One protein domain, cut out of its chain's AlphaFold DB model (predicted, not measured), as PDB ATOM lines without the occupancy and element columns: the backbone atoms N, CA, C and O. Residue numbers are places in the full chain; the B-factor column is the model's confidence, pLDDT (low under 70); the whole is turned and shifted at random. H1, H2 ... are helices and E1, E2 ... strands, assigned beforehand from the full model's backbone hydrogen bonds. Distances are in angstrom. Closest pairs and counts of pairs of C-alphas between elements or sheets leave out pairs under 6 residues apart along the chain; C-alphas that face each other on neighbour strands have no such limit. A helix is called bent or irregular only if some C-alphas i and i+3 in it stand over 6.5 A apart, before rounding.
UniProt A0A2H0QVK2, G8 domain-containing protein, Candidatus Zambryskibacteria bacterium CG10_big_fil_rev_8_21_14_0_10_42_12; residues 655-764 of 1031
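AT A GLANCE: This is residues 655 to 764 of the 1031 residues of the protein "G8 domain-containing protein" of Candidatus Zambryskibacteria bacterium CG10_big_fil_rev_8_21_14_0_10_42_12 (UniProt A0A2H0QVK2). Two lobes are bridged by the helix H2: one is a small sheet, E1 E2 E3, with long loops at the far end, the other the hairpin E4 and E5 with H3 packed on it. The short H1 sits between the lobes, beside the start of H2. The printed part has 110 residues, in the order H1 E1 E2 E3 H2 E4 E5 H3; both sheets are antiparallel, and the class is mixed, with 50 residues in named elements, under half. It is compact, with a radius of gyration of the C-alphas of 15.2 A, and spans 45 by 30 by 20 A, only just elongated.

IN THESE COORDINATES: The sheet holds E1, residues 681 to 684, E2, 695 to 699, 13.1 A long, and E3, 721 to 723. H2, 724 to 735, is 16.5 A long and starts at C-alpha 724 (19.074, 44.683, 4.423). H1, 655 to 660, is irregular: C-alphas 655 and 658 are 7.4 A apart. E4 is 738 to 741, E5 746 to 750, and H3, 751 to 761, is 15.1 A long, ending at C-alpha 761 (5.953, 61.582, 7.491).

HOW THE PARTS SIT: E1, E2 and E3 form a meander, each strand the antiparallel neighbour of the one before; N 682 and O 697 are 2.8 A apart, N 698 and O 722 2.8 A. H1 and H2 only graze this sheet, with residues 655 to 659 and 724 to 727. H2 touches H1 with residues 724 to 728 alone, about perpendicular at 74 degrees; the closest C-alphas, of Asp 658 and Ala 725, are 5.1 A apart. With residues 729 to 733 alone it touches H3, at a steep tilt of 51 degrees, opposite ways; the closest C-alphas, of Gly 732 and Ile 751, are 5.7 A apart. E4 and E5 are a hairpin, N 741 and O 746 being 3.0 A apart. Every O i to N i+4 pair is within hydrogen-bond range in H2 and H3; in H1, 1 of 2.

THE WHOLE: The C-alphas of Gly 673 and Thr 747, the two farthest apart, are 45.1 A apart. The printed part has no cut. The links H1 to E1 and E2 to E3 are long. Residues 688, 689 and 691 are under pLDDT 70.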
ATOM      1  N   VAL A 655      11.106  47.894   3.980       85.69
ATOM      2  CA  VAL A 655      12.061  47.333   3.005       85.69
ATOM      3  C   VAL A 655      12.876  48.378   2.227       85.69
ATOM      4  O   VAL A 655      13.882  48.019   1.621       85.69
ATOM      5  N   ASN A 656      12.477  49.654   2.259       88.19
ATOM      6  CA  ASN A 656      13.187  50.775   1.631       88.19
ATOM      7  C   ASN A 656      13.918  51.675   2.646       88.19
ATOM      8  O   ASN A 656      14.548  52.651   2.246       88.19
ATOM      9  N   PHE A 657      13.850  51.395   3.953       92.31
ATOM     10  CA  PHE A 657      14.434  52.271   4.980       92.31
ATOM     11  C   PHE A 657      15.961  52.400   4.866       92.31
ATOM     12  O   PHE A 657      16.521  53.464   5.146       92.31
ATOM     13  N   ASP A 658      16.653  51.341   4.428       93.25
ATOM     14  CA  ASP A 658      18.110  51.368   4.329       93.25
ATOM     15  C   ASP A 658      18.609  52.228   3.162       93.25
ATOM     16  O   ASP A 658      19.512  53.041   3.351       93.25
ATOM     17  N   THR A 659      18.002  52.111   1.983       89.50
ATOM     18  CA  THR A 659      18.337  52.926   0.807       89.50
ATOM     19  C   THR A 659      17.736  54.332   0.873       89.50
ATOM     20  O   THR A 659      18.425  55.300   0.559       89.50
ATOM     21  N   GLY A 660      16.472  54.453   1.290       88.06
ATOM     22  CA  GLY A 660      15.668  55.676   1.207       88.06
ATOM     23  C   GLY A 660      15.822  56.660   2.369       88.06
ATOM     24  O   GLY A 660      15.610  57.852   2.161       88.06
ATOM     25  N   TYR A 661      16.212  56.200   3.565       93.00
ATOM     26  CA  TYR A 661      16.509  57.080   4.706       93.00
ATOM     27  C   TYR A 661      17.968  56.963   5.150       93.00
ATOM     28  O   TYR A 661      18.732  57.924   5.056       93.00
ATOM     29  N   LEU A 662      18.409  55.760   5.542       92.19
ATOM     30  CA  LEU A 662      19.783  55.528   6.017       92.19
ATOM     31  C   LEU A 662      20.853  55.686   4.914       92.19
ATOM     32  O   LEU A 662      22.040  55.492   5.191       92.19
ATOM     33  N   SER A 663      20.442  56.023   3.684       91.25
ATOM     34  CA  SER A 663      21.293  56.355   2.535       91.25
ATOM     35  C   SER A 663      22.361  55.294   2.236       91.25
ATOM     36  O   SER A 663      23.467  55.597   1.777       91.25
ATOM     37  N   LYS A 664      22.050  54.024   2.523       91.50
ATOM     38  CA  LYS A 664      22.921  52.885   2.239       91.50
ATOM     39  C   LYS A 664      23.001  52.695   0.728       91.50
ATOM     40  O   LYS A 664      22.010  52.819   0.011       91.50
ATOM     41  N   ALA A 665      24.197  52.377   0.242       91.62
ATOM     42  CA  ALA A 665      24.401  52.111  -1.174       91.62
ATOM     43  C   ALA A 665      23.534  50.931  -1.647       91.62
ATOM     44  O   ALA A 665      23.341  49.952  -0.920       91.62
ATOM     45  N   THR A 666      23.067  50.999  -2.893       91.94
ATOM     46  CA  THR A 666      22.490  49.846  -3.593       91.94
ATOM     47  C   THR A 666      23.509  48.707  -3.627       91.94
ATOM     48  O   THR A 666      24.655  48.918  -4.040       91.94
ATOM     49  N   GLY A 667      23.095  47.504  -3.236       92.38
ATOM     50  CA  GLY A 667      23.896  46.290  -3.363       92.38
ATOM     51  C   GLY A 667      24.254  45.956  -4.812       92.38
ATOM     52  O   GLY A 667      23.695  46.515  -5.759       92.38
ATOM     53  N   THR A 668      25.158  44.995  -5.002       95.19
ATOM     54  CA  THR A 668      25.477  44.493  -6.353       95.19
ATOM     55  C   THR A 668      24.233  43.875  -7.010       95.19
ATOM     56  O   THR A 668      23.475  43.207  -6.313       95.19
ATOM     57  N   PRO A 669      23.967  44.057  -8.315       94.56
ATOM     58  CA  PRO A 669      22.831  43.392  -8.955       94.56
ATOM     59  C   PRO A 669      22.902  41.870  -8.764       94.56
ATOM     60  O   PRO A 669      23.965  41.274  -8.968       94.56
ATOM     61  N   TRP A 670      21.790  41.247  -8.368       94.00
ATOM     62  CA  TRP A 670      21.733  39.788  -8.257       94.00
ATOM     63  C   TRP A 670      21.995  39.117  -9.615       94.00
ATOM     64  O   TRP A 670      21.607  39.628 -10.668       94.00
ATOM     65  N   SER A 671      22.673  37.967  -9.602       93.94
ATOM     66  CA  SER A 671      23.002  37.216 -10.814       93.94
ATOM     67  C   SER A 671      23.024  35.711 -10.553       93.94
ATOM     68  O   SER A 671      23.870  35.211  -9.805       93.94
ATOM     69  N   SER A 672      22.143  34.972 -11.229       94.00
ATOM     70  CA  SER A 672      22.076  33.505 -11.187       94.00
ATOM     71  C   SER A 672      23.429  32.835 -11.489       94.00
ATOM     72  O   SER A 672      24.205  33.301 -12.325       94.00
ATOM     73  N   GLY A 673      23.737  31.745 -10.783       94.88
ATOM     74  CA  GLY A 673      25.014  31.026 -10.850       94.88
ATOM     75  C   GLY A 673      26.183  31.674 -10.091       94.88
ATOM     76  O   GLY A 673      27.246  31.061  -9.991       94.88
ATOM     77  N   THR A 674      26.011  32.876  -9.533       97.12
ATOM     78  CA  THR A 674      27.018  33.537  -8.681       97.12
ATOM     79  C   THR A 674      27.078  32.872  -7.305       97.12
ATOM     80  O   THR A 674      26.055  32.439  -6.780       97.12
ATOM     81  N   SER A 675      28.267  32.792  -6.704       97.19
ATOM     82  CA  SER A 675      28.423  32.365  -5.308       97.19
ATOM     83  C   SER A 675      28.398  33.589  -4.396       97.19
ATOM     84  O   SER A 675      29.189  34.504  -4.611       97.19
ATOM     85  N   TYR A 676      27.547  33.566  -3.373       97.25
ATOM     86  CA  TYR A 676      27.415  34.625  -2.371       97.25
ATOM     87  C   TYR A 676      27.798  34.111  -0.978       97.25
ATOM     88  O   TYR A 676      27.598  32.938  -0.652       97.25
ATOM     89  N   SER A 677      28.370  34.995  -0.166       97.31
ATOM     90  CA  SER A 677      28.830  34.764   1.205       97.31
ATOM     91  C   SER A 677      27.937  35.488   2.210       97.31
ATOM     92  O   SER A 677      27.334  36.508   1.886       97.31
ATOM     93  N   VAL A 678      27.877  35.001   3.453       95.75
ATOM     94  CA  VAL A 678      27.117  35.666   4.530       95.75
ATOM     95  C   VAL A 678      27.547  37.130   4.676       95.75
ATOM     96  O   VAL A 678      28.713  37.415   4.944       95.75
ATOM     97  N   GLY A 679      26.589  38.049   4.553       95.12
ATOM     98  CA  GLY A 679      26.808  39.494   4.615       95.12
ATOM     99  C   GLY A 679      26.953  40.205   3.267       95.12
ATOM    100  O   GLY A 679      26.919  41.434   3.270       95.12
ATOM    101  N   ASP A 680      27.050  39.491   2.140       97.00
ATOM    102  CA  ASP A 680      26.984  40.114   0.811       97.00
ATOM    103  C   ASP A 680      25.626  40.814   0.625       97.00
ATOM    104  O   ASP A 680      24.580  40.231   0.917       97.00
ATOM    105  N   ILE A 681      25.638  42.057   0.130       97.25
ATOM    106  CA  ILE A 681      24.419  42.830  -0.158       97.25
ATOM    107  C   ILE A 681      24.203  42.902  -1.671       97.25
ATOM    108  O   ILE A 681      25.064  43.378  -2.425       97.25
ATOM    109  N   VAL A 682      23.026  42.459  -2.107       96.44
ATOM    110  CA  VAL A 682      22.559  42.529  -3.493       96.44
ATOM    111  C   VAL A 682      21.348  43.444  -3.632       96.44
ATOM    112  O   VAL A 682      20.582  43.615  -2.689       96.44
ATOM    113  N   SER A 683      21.165  44.008  -4.822       94.00
ATOM    114  CA  SER A 683      19.924  44.682  -5.214       94.00
ATOM    115  C   SER A 683      19.114  43.777  -6.138       94.00
ATOM    116  O   SER A 683      19.683  43.202  -7.075       94.00
ATOM    117  N   HIS A 684      17.800  43.697  -5.929       90.00
ATOM    118  CA  HIS A 684      16.873  43.045  -6.858       90.00
ATOM    119  C   HIS A 684      15.620  43.898  -7.110       90.00
ATOM    120  O   HIS A 684      15.263  44.732  -6.279       90.00
ATOM    121  N   SER A 685      14.997  43.738  -8.281       86.12
ATOM    122  CA  SER A 685      13.896  44.587  -8.759       86.12
ATOM    123  C   SER A 685      13.035  43.848  -9.797       86.12
ATOM    124  O   SER A 685      13.134  44.121 -10.997       86.12
ATOM    125  N   ASP A 686      12.218  42.888  -9.358       77.62
ATOM    126  CA  ASP A 686      11.214  42.274 -10.239       77.62
ATOM    127  C   ASP A 686       9.972  43.173 -10.342       77.62
ATOM    128  O   ASP A 686       9.533  43.764  -9.365       77.62
ATOM    129  N   SER A 687       9.382  43.274 -11.530       72.56
ATOM    130  CA  SER A 687       8.137  44.006 -11.781       72.56
ATOM    131  C   SER A 687       6.884  43.419 -11.116       72.56
ATOM    132  O   SER A 687       5.903  44.151 -10.963       72.56
ATOM    133  N   THR A 688       6.878  42.136 -10.735       65.25
ATOM    134  CA  THR A 688       5.772  41.551  -9.958       65.25
ATOM    135  C   THR A 688       5.872  41.917  -8.480       65.25
ATOM    136  O   THR A 688       4.857  42.250  -7.877       65.25
ATOM    137  N   VAL A 689       7.093  41.934  -7.934       64.62
ATOM    138  CA  VAL A 689       7.378  42.006  -6.492       64.62
ATOM    139  C   VAL A 689       7.763  43.430  -6.075       64.62
ATOM    140  O   VAL A 689       8.464  44.137  -6.796       64.62
ATOM    141  N   TYR A 690       7.279  43.910  -4.926       71.00
ATOM    142  CA  TYR A 690       7.487  45.299  -4.458       71.00
ATOM    143  C   TYR A 690       7.133  46.386  -5.501       71.00
ATOM    144  O   TYR A 690       7.626  47.515  -5.432       71.00
ATOM    145  N   SER A 691       6.282  46.055  -6.481       69.31
ATOM    146  CA  SER A 691       5.924  46.898  -7.631       69.31
ATOM    147  C   SER A 691       7.122  47.389  -8.475       69.31
ATOM    148  O   SER A 691       7.124  48.537  -8.927       69.31
ATOM    149  N   GLY A 692       8.150  46.559  -8.699       72.56
ATOM    150  CA  GLY A 692       9.294  46.913  -9.560       72.56
ATOM    151  C   GLY A 692      10.390  47.743  -8.892       72.56
ATOM    152  O   GLY A 692      11.271  48.260  -9.579       72.56
ATOM    153  N   ARG A 693      10.337  47.915  -7.567       80.69
ATOM    154  CA  ARG A 693      11.306  48.721  -6.810       80.69
ATOM    155  C   ARG A 693      12.600  47.956  -6.554       80.69
ATOM    156  O   ARG A 693      12.595  46.744  -6.375       80.69
ATOM    157  N   THR A 694      13.706  48.691  -6.495       86.62
ATOM    158  CA  THR A 694      15.031  48.137  -6.198       86.62
ATOM    159  C   THR A 694      15.208  47.955  -4.693       86.62
ATOM    160  O   THR A 694      15.545  48.908  -3.992       86.62
ATOM    161  N   ILE A 695      14.999  46.732  -4.208       88.56
ATOM    162  CA  ILE A 695      15.146  46.366  -2.796       88.56
ATOM    163  C   ILE A 695      16.548  45.800  -2.538       88.56
ATOM    164  O   ILE A 695      17.074  45.010  -3.329       88.56
ATOM    165  N   ASN A 696      17.147  46.199  -1.414       94.88
ATOM    166  CA  ASN A 696      18.423  45.679  -0.928       94.88
ATOM    167  C   ASN A 696      18.200  44.398  -0.097       94.88
ATOM    168  O   ASN A 696      17.533  44.422   0.940       94.88
ATOM    169  N   PHE A 697      18.836  43.297  -0.495       95.00
ATOM    170  CA  PHE A 697      18.835  42.018   0.220       95.00
ATOM    171  C   PHE A 697      20.243  41.659   0.701       95.00
ATOM    172  O   PHE A 697      21.224  41.854  -0.015       95.00
ATOM    173  N   ARG A 698      20.350  41.082   1.898       96.88
ATOM    174  CA  ARG A 698      21.598  40.646   2.531       96.88
ATOM    175  C   ARG A 698      21.630  39.125   2.640       96.88
ATOM    176  O   ARG A 698      20.685  38.527   3.149       96.88
ATOM    177  N   ALA A 699      22.718  38.497   2.208       96.88
ATOM    178  CA  ALA A 699      22.887  37.050   2.293       96.88
ATOM    179  C   ALA A 699      23.011  36.588   3.758       96.88
ATOM    180  O   ALA A 699      23.890  37.043   4.499       96.88
ATOM    181  N   THR A 700      22.151  35.657   4.173       94.50
ATOM    182  CA  THR A 700      22.127  35.069   5.526       94.50
ATOM    183  C   THR A 700      22.891  33.747   5.603       94.50
ATOM    184  O   THR A 700      23.413  33.407   6.664       94.50
ATOM    185  N   SER A 701      23.026  33.033   4.482       94.75
ATOM    186  CA  SER A 701      23.802  31.795   4.354       94.75
ATOM    187  C   SER A 701      24.680  31.815   3.093       94.75
ATOM    188  O   SER A 701      24.327  32.423   2.083       94.75
ATOM    189  N   THR A 702      25.852  31.169   3.136       96.81
ATOM    190  CA  THR A 702      26.736  31.041   1.962       96.81
ATOM    191  C   THR A 702      26.133  30.054   0.964       96.81
ATOM    192  O   THR A 702      25.904  28.895   1.311       96.81
ATOM    193  N   HIS A 703      25.900  30.487  -0.275       96.62
ATOM    194  CA  HIS A 703      25.171  29.707  -1.276       96.62
ATOM    195  C   HIS A 703      25.583  30.045  -2.718       96.62
ATOM    196  O   HIS A 703      26.367  30.961  -2.970       96.62
ATOM    197  N   ILE A 704      25.041  29.288  -3.677       97.00
ATOM    198  CA  ILE A 704      25.087  29.611  -5.109       97.00
ATOM    199  C   ILE A 704      23.678  30.036  -5.531       97.00
ATOM    200  O   ILE A 704      22.701  29.362  -5.194       97.00
ATOM    201  N   ALA A 705      23.580  31.158  -6.238       95.31
ATOM    202  CA  ALA A 705      22.328  31.726  -6.711       95.31
ATOM    203  C   ALA A 705      21.680  30.879  -7.815       95.31
ATOM    204  O   ALA A 705      22.344  30.374  -8.724       95.31
ATOM    205  N   SER A 706      20.360  30.771  -7.747       94.50
ATOM    206  CA  SER A 706      19.484  30.016  -8.637       94.50
ATOM    207  C   SER A 706      18.068  30.597  -8.564       94.50
ATOM    208  O   SER A 706      17.775  31.380  -7.666       94.50
ATOM    209  N   THR A 707      17.165  30.160  -9.441       91.12
ATOM    210  CA  THR A 707      15.753  30.588  -9.420       91.12
ATOM    211  C   THR A 707      14.973  30.122  -8.180       91.12
ATOM    212  O   THR A 707      13.860  30.572  -7.950       91.12
ATOM    213  N   ASP A 708      15.517  29.190  -7.388       90.62
ATOM    214  CA  ASP A 708      14.898  28.714  -6.139       90.62
ATOM    215  C   ASP A 708      15.222  29.626  -4.938       90.62
ATOM    216  O   ASP A 708      14.459  29.701  -3.979       90.62
ATOM    217  N   ASN A 709      16.332  30.366  -5.013       92.38
ATOM    218  CA  ASN A 709      16.823  31.281  -3.979       92.38
ATOM    219  C   ASN A 709      17.126  32.687  -4.530       92.38
ATOM    220  O   ASN A 709      18.058  33.365  -4.092       92.38
ATOM    221  N   GLU A 710      16.318  33.111  -5.497       92.38
ATOM    222  CA  GLU A 710      16.305  34.446  -6.097       92.38
ATOM    223  C   GLU A 710      15.649  35.452  -5.120       92.38
ATOM    224  O   GLU A 710      14.536  35.185  -4.661       92.38
ATOM    225  N   PRO A 711      16.306  36.563  -4.728       90.50
ATOM    226  CA  PRO A 711      15.823  37.435  -3.653       90.50
ATOM    227  C   PRO A 711      14.427  38.009  -3.925       90.50
ATOM    228  O   PRO A 711      14.214  38.673  -4.941       90.50
ATOM    229  N   GLY A 712      13.481  37.757  -3.014       82.75
ATOM    230  CA  GLY A 712      12.088  38.197  -3.140       82.75
ATOM    231  C   GLY A 712      11.242  37.428  -4.164       82.75
ATOM    232  O   GLY A 712      10.107  37.816  -4.392       82.75
ATOM    233  N   VAL A 713      11.768  36.381  -4.819       84.06
ATOM    234  CA  VAL A 713      11.074  35.684  -5.931       84.06
ATOM    235  C   VAL A 713      11.163  34.155  -5.833       84.06
ATOM    236  O   VAL A 713      10.203  33.447  -6.135       84.06
ATOM    237  N   GLY A 714      12.316  33.614  -5.435       85.81
ATOM    238  CA  GLY A 714      12.553  32.172  -5.386       85.81
ATOM    239  C   GLY A 714      11.858  31.504  -4.200       85.81
ATOM    240  O   GLY A 714      11.919  32.008  -3.082       85.81
ATOM    241  N   ALA A 715      11.253  30.334  -4.420       83.56
ATOM    242  CA  ALA A 715      10.401  29.641  -3.444       83.56
ATOM    243  C   ALA A 715      11.059  29.301  -2.085       83.56
ATOM    244  O   ALA A 715      10.357  28.961  -1.138       83.56
ATOM    245  N   ASN A 716      12.389  29.379  -1.972       86.56
ATOM    246  CA  ASN A 716      13.141  29.171  -0.733       86.56
ATOM    247  C   ASN A 716      14.010  30.387  -0.340       86.56
ATOM    248  O   ASN A 716      14.903  30.250   0.502       86.56
ATOM    249  N   TRP A 717      13.801  31.580  -0.923       88.19
ATOM    250  CA  TRP A 717      14.727  32.720  -0.793       88.19
ATOM    251  C   TRP A 717      14.999  33.142   0.658       88.19
ATOM    252  O   TRP A 717      16.148  33.447   0.985       88.19
ATOM    253  N   ARG A 718      13.994  33.076   1.546       84.38
ATOM    254  CA  ARG A 718      14.103  33.400   2.987       84.38
ATOM    255  C   ARG A 718      15.133  32.541   3.749       84.38
ATOM    256  O   ARG A 718      15.597  32.943   4.812       84.38
ATOM    257  N   GLY A 719      15.537  31.384   3.211       88.44
ATOM    258  CA  GLY A 719      16.631  30.556   3.751       88.44
ATOM    259  C   GLY A 719      18.048  31.034   3.384       88.44
ATOM    260  O   GLY A 719      19.039  30.508   3.900       88.44
ATOM    261  N   TYR A 720      18.150  32.019   2.488       94.12
ATOM    262  CA  TYR A 720      19.403  32.484   1.886       94.12
ATOM    263  C   TYR A 720      19.603  34.000   1.973       94.12
ATOM    264  O   TYR A 720      20.750  34.451   1.988       94.12
ATOM    265  N   TRP A 721      18.517  34.775   2.078       93.25
ATOM    266  CA  TRP A 721      18.540  36.233   2.172       93.25
ATOM    267  C   TRP A 721      17.587  36.771   3.247       93.25
ATOM    268  O   TRP A 721      16.612  36.127   3.623       93.25
ATOM    269  N   GLU A 722      17.857  37.993   3.695       91.44
ATOM    270  CA  GLU A 722      16.955  38.872   4.451       91.44
ATOM    271  C   GLU A 722      16.917  40.251   3.768       91.44
ATOM    272  O   GLU A 722      17.854  40.588   3.042       91.44
ATOM    273  N   TRP A 723      15.905  41.093   4.005       92.00
ATOM    274  CA  TRP A 723      16.014  42.506   3.606       92.00
ATOM    275  C   TRP A 723      17.121  43.190   4.413       92.00
ATOM    276  O   TRP A 723      17.192  43.040   5.636       92.00
ATOM    277  N   SER A 724      17.956  43.997   3.761       94.75
ATOM    278  CA  SER A 724      19.074  44.683   4.423       94.75
ATOM    279  C   SER A 724      18.615  45.623   5.539       94.75
ATOM    280  O   SER A 724      19.326  45.777   6.532       94.75
ATOM    281  N   ALA A 725      17.406  46.185   5.442       93.44
ATOM    282  CA  ALA A 725      16.779  46.962   6.510       93.44
ATOM    283  C   ALA A 725      16.675  46.193   7.848       93.44
ATOM    284  O   ALA A 725      16.929  46.787   8.895       93.44
ATOM    285  N   LEU A 726      16.410  44.873   7.844       92.56
ATOM    286  CA  LEU A 726      16.390  44.056   9.074       92.56
ATOM    287  C   LEU A 726      17.762  44.040   9.741       92.56
ATOM    288  O   LEU A 726      17.866  44.200  10.956       92.56
ATOM    289  N   TYR A 727      18.822  43.879   8.949       94.50
ATOM    290  CA  TYR A 727      20.184  43.940   9.456       94.50
ATOM    291  C   TYR A 727      20.501  45.325  10.030       94.50
ATOM    292  O   TYR A 727      20.933  45.410  11.178       94.50
ATOM    293  N   TRP A 728      20.233  46.408   9.294       95.88
ATOM    294  CA  TRP A 728      20.560  47.760   9.757       95.88
ATOM    295  C   TRP A 728      19.782  48.184  11.007       95.88
ATOM    296  O   TRP A 728      20.399  48.754  11.903       95.88
ATOM    297  N   VAL A 729      18.493  47.841  11.134       96.31
ATOM    298  CA  VAL A 729      17.735  48.088  12.375       96.31
ATOM    299  C   VAL A 729      18.327  47.304  13.549       96.31
ATOM    300  O   VAL A 729      18.547  47.887  14.608       96.31
ATOM    301  N   ARG A 730      18.678  46.018  13.373       94.62
ATOM    302  CA  ARG A 730      19.352  45.244  14.435       94.62
ATOM    303  C   ARG A 730      20.693  45.850  14.850       94.62
ATOM    304  O   ARG A 730      21.020  45.806  16.030       94.62
ATOM    305  N   GLN A 731      21.481  46.388  13.914       94.56
ATOM    306  CA  GLN A 731      22.724  47.088  14.267       94.56
ATOM    307  C   GLN A 731      22.437  48.388  15.026       94.56
ATOM    308  O   GLN A 731      23.021  48.583  16.083       94.56
ATOM    309  N   GLY A 732      21.502  49.222  14.562       95.25
ATOM    310  CA  GLY A 732      21.203  50.494  15.225       95.25
ATOM    311  C   GLY A 732      20.648  50.341  16.641       95.25
ATOM    312  O   GLY A 732      21.042  51.091  17.528       95.25
ATOM    313  N   VAL A 733      19.810  49.328  16.893       95.94
ATOM    314  CA  VAL A 733      19.331  49.010  18.251       95.94
ATOM    315  C   VAL A 733      20.492  48.562  19.148       95.94
ATOM    316  O   VAL A 733      20.657  49.102  20.238       95.94
ATOM    317  N   ALA A 734      21.342  47.643  18.676       89.75
ATOM    318  CA  ALA A 734      22.509  47.167  19.428       89.75
ATOM    319  C   ALA A 734      23.522  48.287  19.746       89.75
ATOM    320  O   ALA A 734      24.026  48.380  20.865       89.75
ATOM    321  N   ASN A 735      23.792  49.156  18.771       88.56
ATOM    322  CA  ASN A 735      24.701  50.294  18.901       88.56
ATOM    323  C   ASN A 735      24.130  51.431  19.767       88.56
ATOM    324  O   ASN A 735      24.901  52.264  20.235       88.56
ATOM    325  N   GLN A 736      22.804  51.479  19.953       89.62
ATOM    326  CA  GLN A 736      22.061  52.672  20.384       89.62
ATOM    327  C   GLN A 736      22.295  53.873  19.437       89.62
ATOM    328  O   GLN A 736      22.477  55.007  19.880       89.62
ATOM    329  N   ASP A 737      22.303  53.616  18.121       92.12
ATOM    330  CA  ASP A 737      22.456  54.650  17.087       92.12
ATOM    331  C   ASP A 737      21.270  55.634  17.138       92.12
ATOM    332  O   ASP A 737      20.105  55.226  17.041       92.12
ATOM    333  N   THR A 738      21.585  56.928  17.266       92.06
ATOM    334  CA  THR A 738      20.615  58.034  17.325       92.06
ATOM    335  C   THR A 738      20.620  58.880  16.052       92.06
ATOM    336  O   THR A 738      21.642  59.003  15.370       92.06
ATOM    337  N   TYR A 739      19.470  59.475  15.727       89.50
ATOM    338  CA  TYR A 739      19.248  60.248  14.505       89.50
ATOM    339  C   TYR A 739      18.528  61.566  14.797       89.50
ATOM    340  O   TYR A 739      17.610  61.632  15.612       89.50
ATOM    341  N   THR A 740      18.910  62.611  14.064       85.81
ATOM    342  CA  THR A 740      18.252  63.919  14.096       85.81
ATOM    343  C   THR A 740      17.941  64.350  12.666       85.81
ATOM    344  O   THR A 740      18.848  64.523  11.852       85.81
ATOM    345  N   ASP A 741      16.652  64.516  12.381       79.12
ATOM    346  CA  ASP A 741      16.098  65.048  11.137       79.12
ATOM    347  C   ASP A 741      14.826  65.826  11.495       79.12
ATOM    348  O   ASP A 741      13.769  65.257  11.786       79.12
ATOM    349  N   THR A 742      14.944  67.155  11.489       74.00
ATOM    350  CA  THR A 742      13.859  68.075  11.847       74.00
ATOM    351  C   THR A 742      12.673  67.994  10.892       74.00
ATOM    352  O   THR A 742      11.567  68.331  11.298       74.00
ATOM    353  N   THR A 743      12.878  67.524   9.658       73.69
ATOM    354  CA  THR A 743      11.817  67.366   8.652       73.69
ATOM    355  C   THR A 743      10.784  66.344   9.118       73.69
ATOM    356  O   THR A 743       9.586  66.585   9.039       73.69
ATOM    357  N   ILE A 744      11.249  65.214   9.664       76.44
ATOM    358  CA  ILE A 744      10.397  64.125  10.162       76.44
ATOM    359  C   ILE A 744      10.160  64.189  11.679       76.44
ATOM    360  O   ILE A 744       9.659  63.224  12.248       76.44
ATOM    361  N   GLY A 745      10.542  65.280  12.353       75.69
ATOM    362  CA  GLY A 745      10.411  65.422  13.810       75.69
ATOM    363  C   GLY A 745      11.305  64.481  14.637       75.69
ATOM    364  O   GLY A 745      10.957  64.155  15.775       75.69
ATOM    365  N   ALA A 746      12.428  64.015  14.079       81.19
ATOM    366  CA  ALA A 746      13.415  63.203  14.791       81.19
ATOM    367  C   ALA A 746      14.448  64.101  15.498       81.19
ATOM    368  O   ALA A 746      15.017  65.007  14.884       81.19
ATOM    369  N   THR A 747      14.686  63.888  16.792       86.19
ATOM    370  CA  THR A 747      15.587  64.696  17.634       86.19
ATOM    371  C   THR A 747      16.280  63.798  18.655       86.19
ATOM    372  O   THR A 747      15.757  63.537  19.736       86.19
ATOM    373  N   ASP A 748      17.469  63.330  18.278       89.88
ATOM    374  CA  ASP A 748      18.266  62.294  18.948       89.88
ATOM    375  C   ASP A 748      17.484  60.972  19.151       89.88
ATOM    376  O   ASP A 748      17.697  60.224  20.104       89.88
ATOM    377  N   ASP A 749      16.590  60.679  18.199       90.75
ATOM    378  CA  ASP A 749      15.722  59.500  18.130       90.75
ATOM    379  C   ASP A 749      16.518  58.200  17.974       90.75
ATOM    380  O   ASP A 749      17.430  58.119  17.152       90.75
ATOM    381  N   GLY A 750      16.084  57.121  18.630       93.75
ATOM    382  CA  GLY A 750      16.563  55.772  18.310       93.75
ATOM    383  C   GLY A 750      16.106  55.295  16.921       93.75
ATOM    384  O   GLY A 750      15.083  55.742  16.393       93.75
ATOM    385  N   ILE A 751      16.825  54.333  16.328       96.44
ATOM    386  CA  ILE A 751      16.574  53.861  14.950       96.44
ATOM    387  C   ILE A 751      15.128  53.397  14.669       96.44
ATOM    388  O   ILE A 751      14.643  53.572  13.553       96.44
ATOM    389  N   ILE A 752      14.423  52.828  15.658       96.12
ATOM    390  CA  ILE A 752      13.030  52.374  15.486       96.12
ATOM    391  C   ILE A 752      12.064  53.565  15.461       96.12
ATOM    392  O   ILE A 752      11.195  53.614  14.594       96.12
ATOM    393  N   GLU A 753      12.226  54.543  16.358       93.31
ATOM    394  CA  GLU A 753      11.416  55.771  16.340       93.31
ATOM    395  C   GLU A 753      11.667  56.564  15.052       93.31
ATOM    396  O   GLU A 753      10.726  56.993  14.392       93.31
ATOM    397  N   THR A 754      12.926  56.620  14.617       93.50
ATOM    398  CA  THR A 754      13.336  57.240  13.351       93.50
ATOM    399  C   THR A 754      12.661  56.581  12.143       93.50
ATOM    400  O   THR A 754      12.109  57.273  11.290       93.50
ATOM    401  N   LEU A 755      12.649  55.244  12.072       94.31
ATOM    402  CA  LEU A 755      11.922  54.477  11.053       94.31
ATOM    403  C   LEU A 755      10.415  54.772  11.099       94.31
ATOM    404  O   LEU A 755       9.808  55.050  10.063       94.31
ATOM    405  N   MET A 756       9.816  54.736  12.294       91.31
ATOM    406  CA  MET A 756       8.398  55.030  12.509       91.31
ATOM    407  C   MET A 756       8.039  56.431  12.005       91.31
ATOM    408  O   MET A 756       7.067  56.577  11.264       91.31
ATOM    409  N   LYS A 757       8.833  57.449  12.361       88.06
ATOM    410  CA  LYS A 757       8.654  58.843  11.939       88.06
ATOM    411  C   LYS A 757       8.903  59.042  10.447       88.06
ATOM    412  O   LYS A 757       8.098  59.703   9.798       88.06
ATOM    413  N   TRP A 758       9.945  58.436   9.874       89.31
ATOM    414  CA  TRP A 758      10.239  58.544   8.441       89.31
ATOM    415  C   TRP A 758       9.105  57.987   7.584       89.31
ATOM    416  O   TRP A 758       8.671  58.671   6.651       89.31
ATOM    417  N   VAL A 759       8.602  56.792   7.924       87.00
ATOM    418  CA  VAL A 759       7.427  56.202   7.271       87.00
ATOM    419  C   VAL A 759       6.228  57.116   7.470       87.00
ATOM    420  O   VAL A 759       5.684  57.596   6.483       87.00
ATOM    421  N   ARG A 760       5.872  57.455   8.716       83.75
ATOM    422  CA  ARG A 760       4.700  58.289   9.039       83.75
ATOM    423  C   ARG A 760       4.706  59.655   8.360       83.75
ATOM    424  O   ARG A 760       3.658  60.077   7.890       83.75
ATOM    425  N   TYR A 761       5.853  60.318   8.227       79.94
ATOM    426  CA  TYR A 761       5.953  61.582   7.491       79.94
ATOM    427  C   TYR A 761       5.498  61.440   6.029       79.94
ATOM    428  O   TYR A 761       4.839  62.337   5.510       79.94
ATOM    429  N   GLY A 762       5.775  60.303   5.378       76.12
ATOM    430  CA  GLY A 762       5.293  60.001   4.023       76.12
ATOM    431  C   GLY A 762       3.772  59.845   3.903       76.12
ATOM    432  O   GLY A 762       3.278  59.677   2.794       76.12
ATOM    433  N   TYR A 763       3.043  59.904   5.020       73.69
ATOM    434  CA  TYR A 763       1.582  59.847   5.095       73.69
ATOM    435  C   TYR A 763       0.982  61.202   5.539       73.69
ATOM    436  O   TYR A 763      -0.192  61.291   5.903       73.69
ATOM    437  N   SER A 764       1.792  62.273   5.517       70.31
ATOM    438  CA  SER A 764       1.356  63.658   5.751       70.31
ATOM    439  C   SER A 764       0.757  64.268   4.478       70.31
ATOM    440  O   SER A 764       1.335  64.094   3.407       70.31
TER     441      SER A 764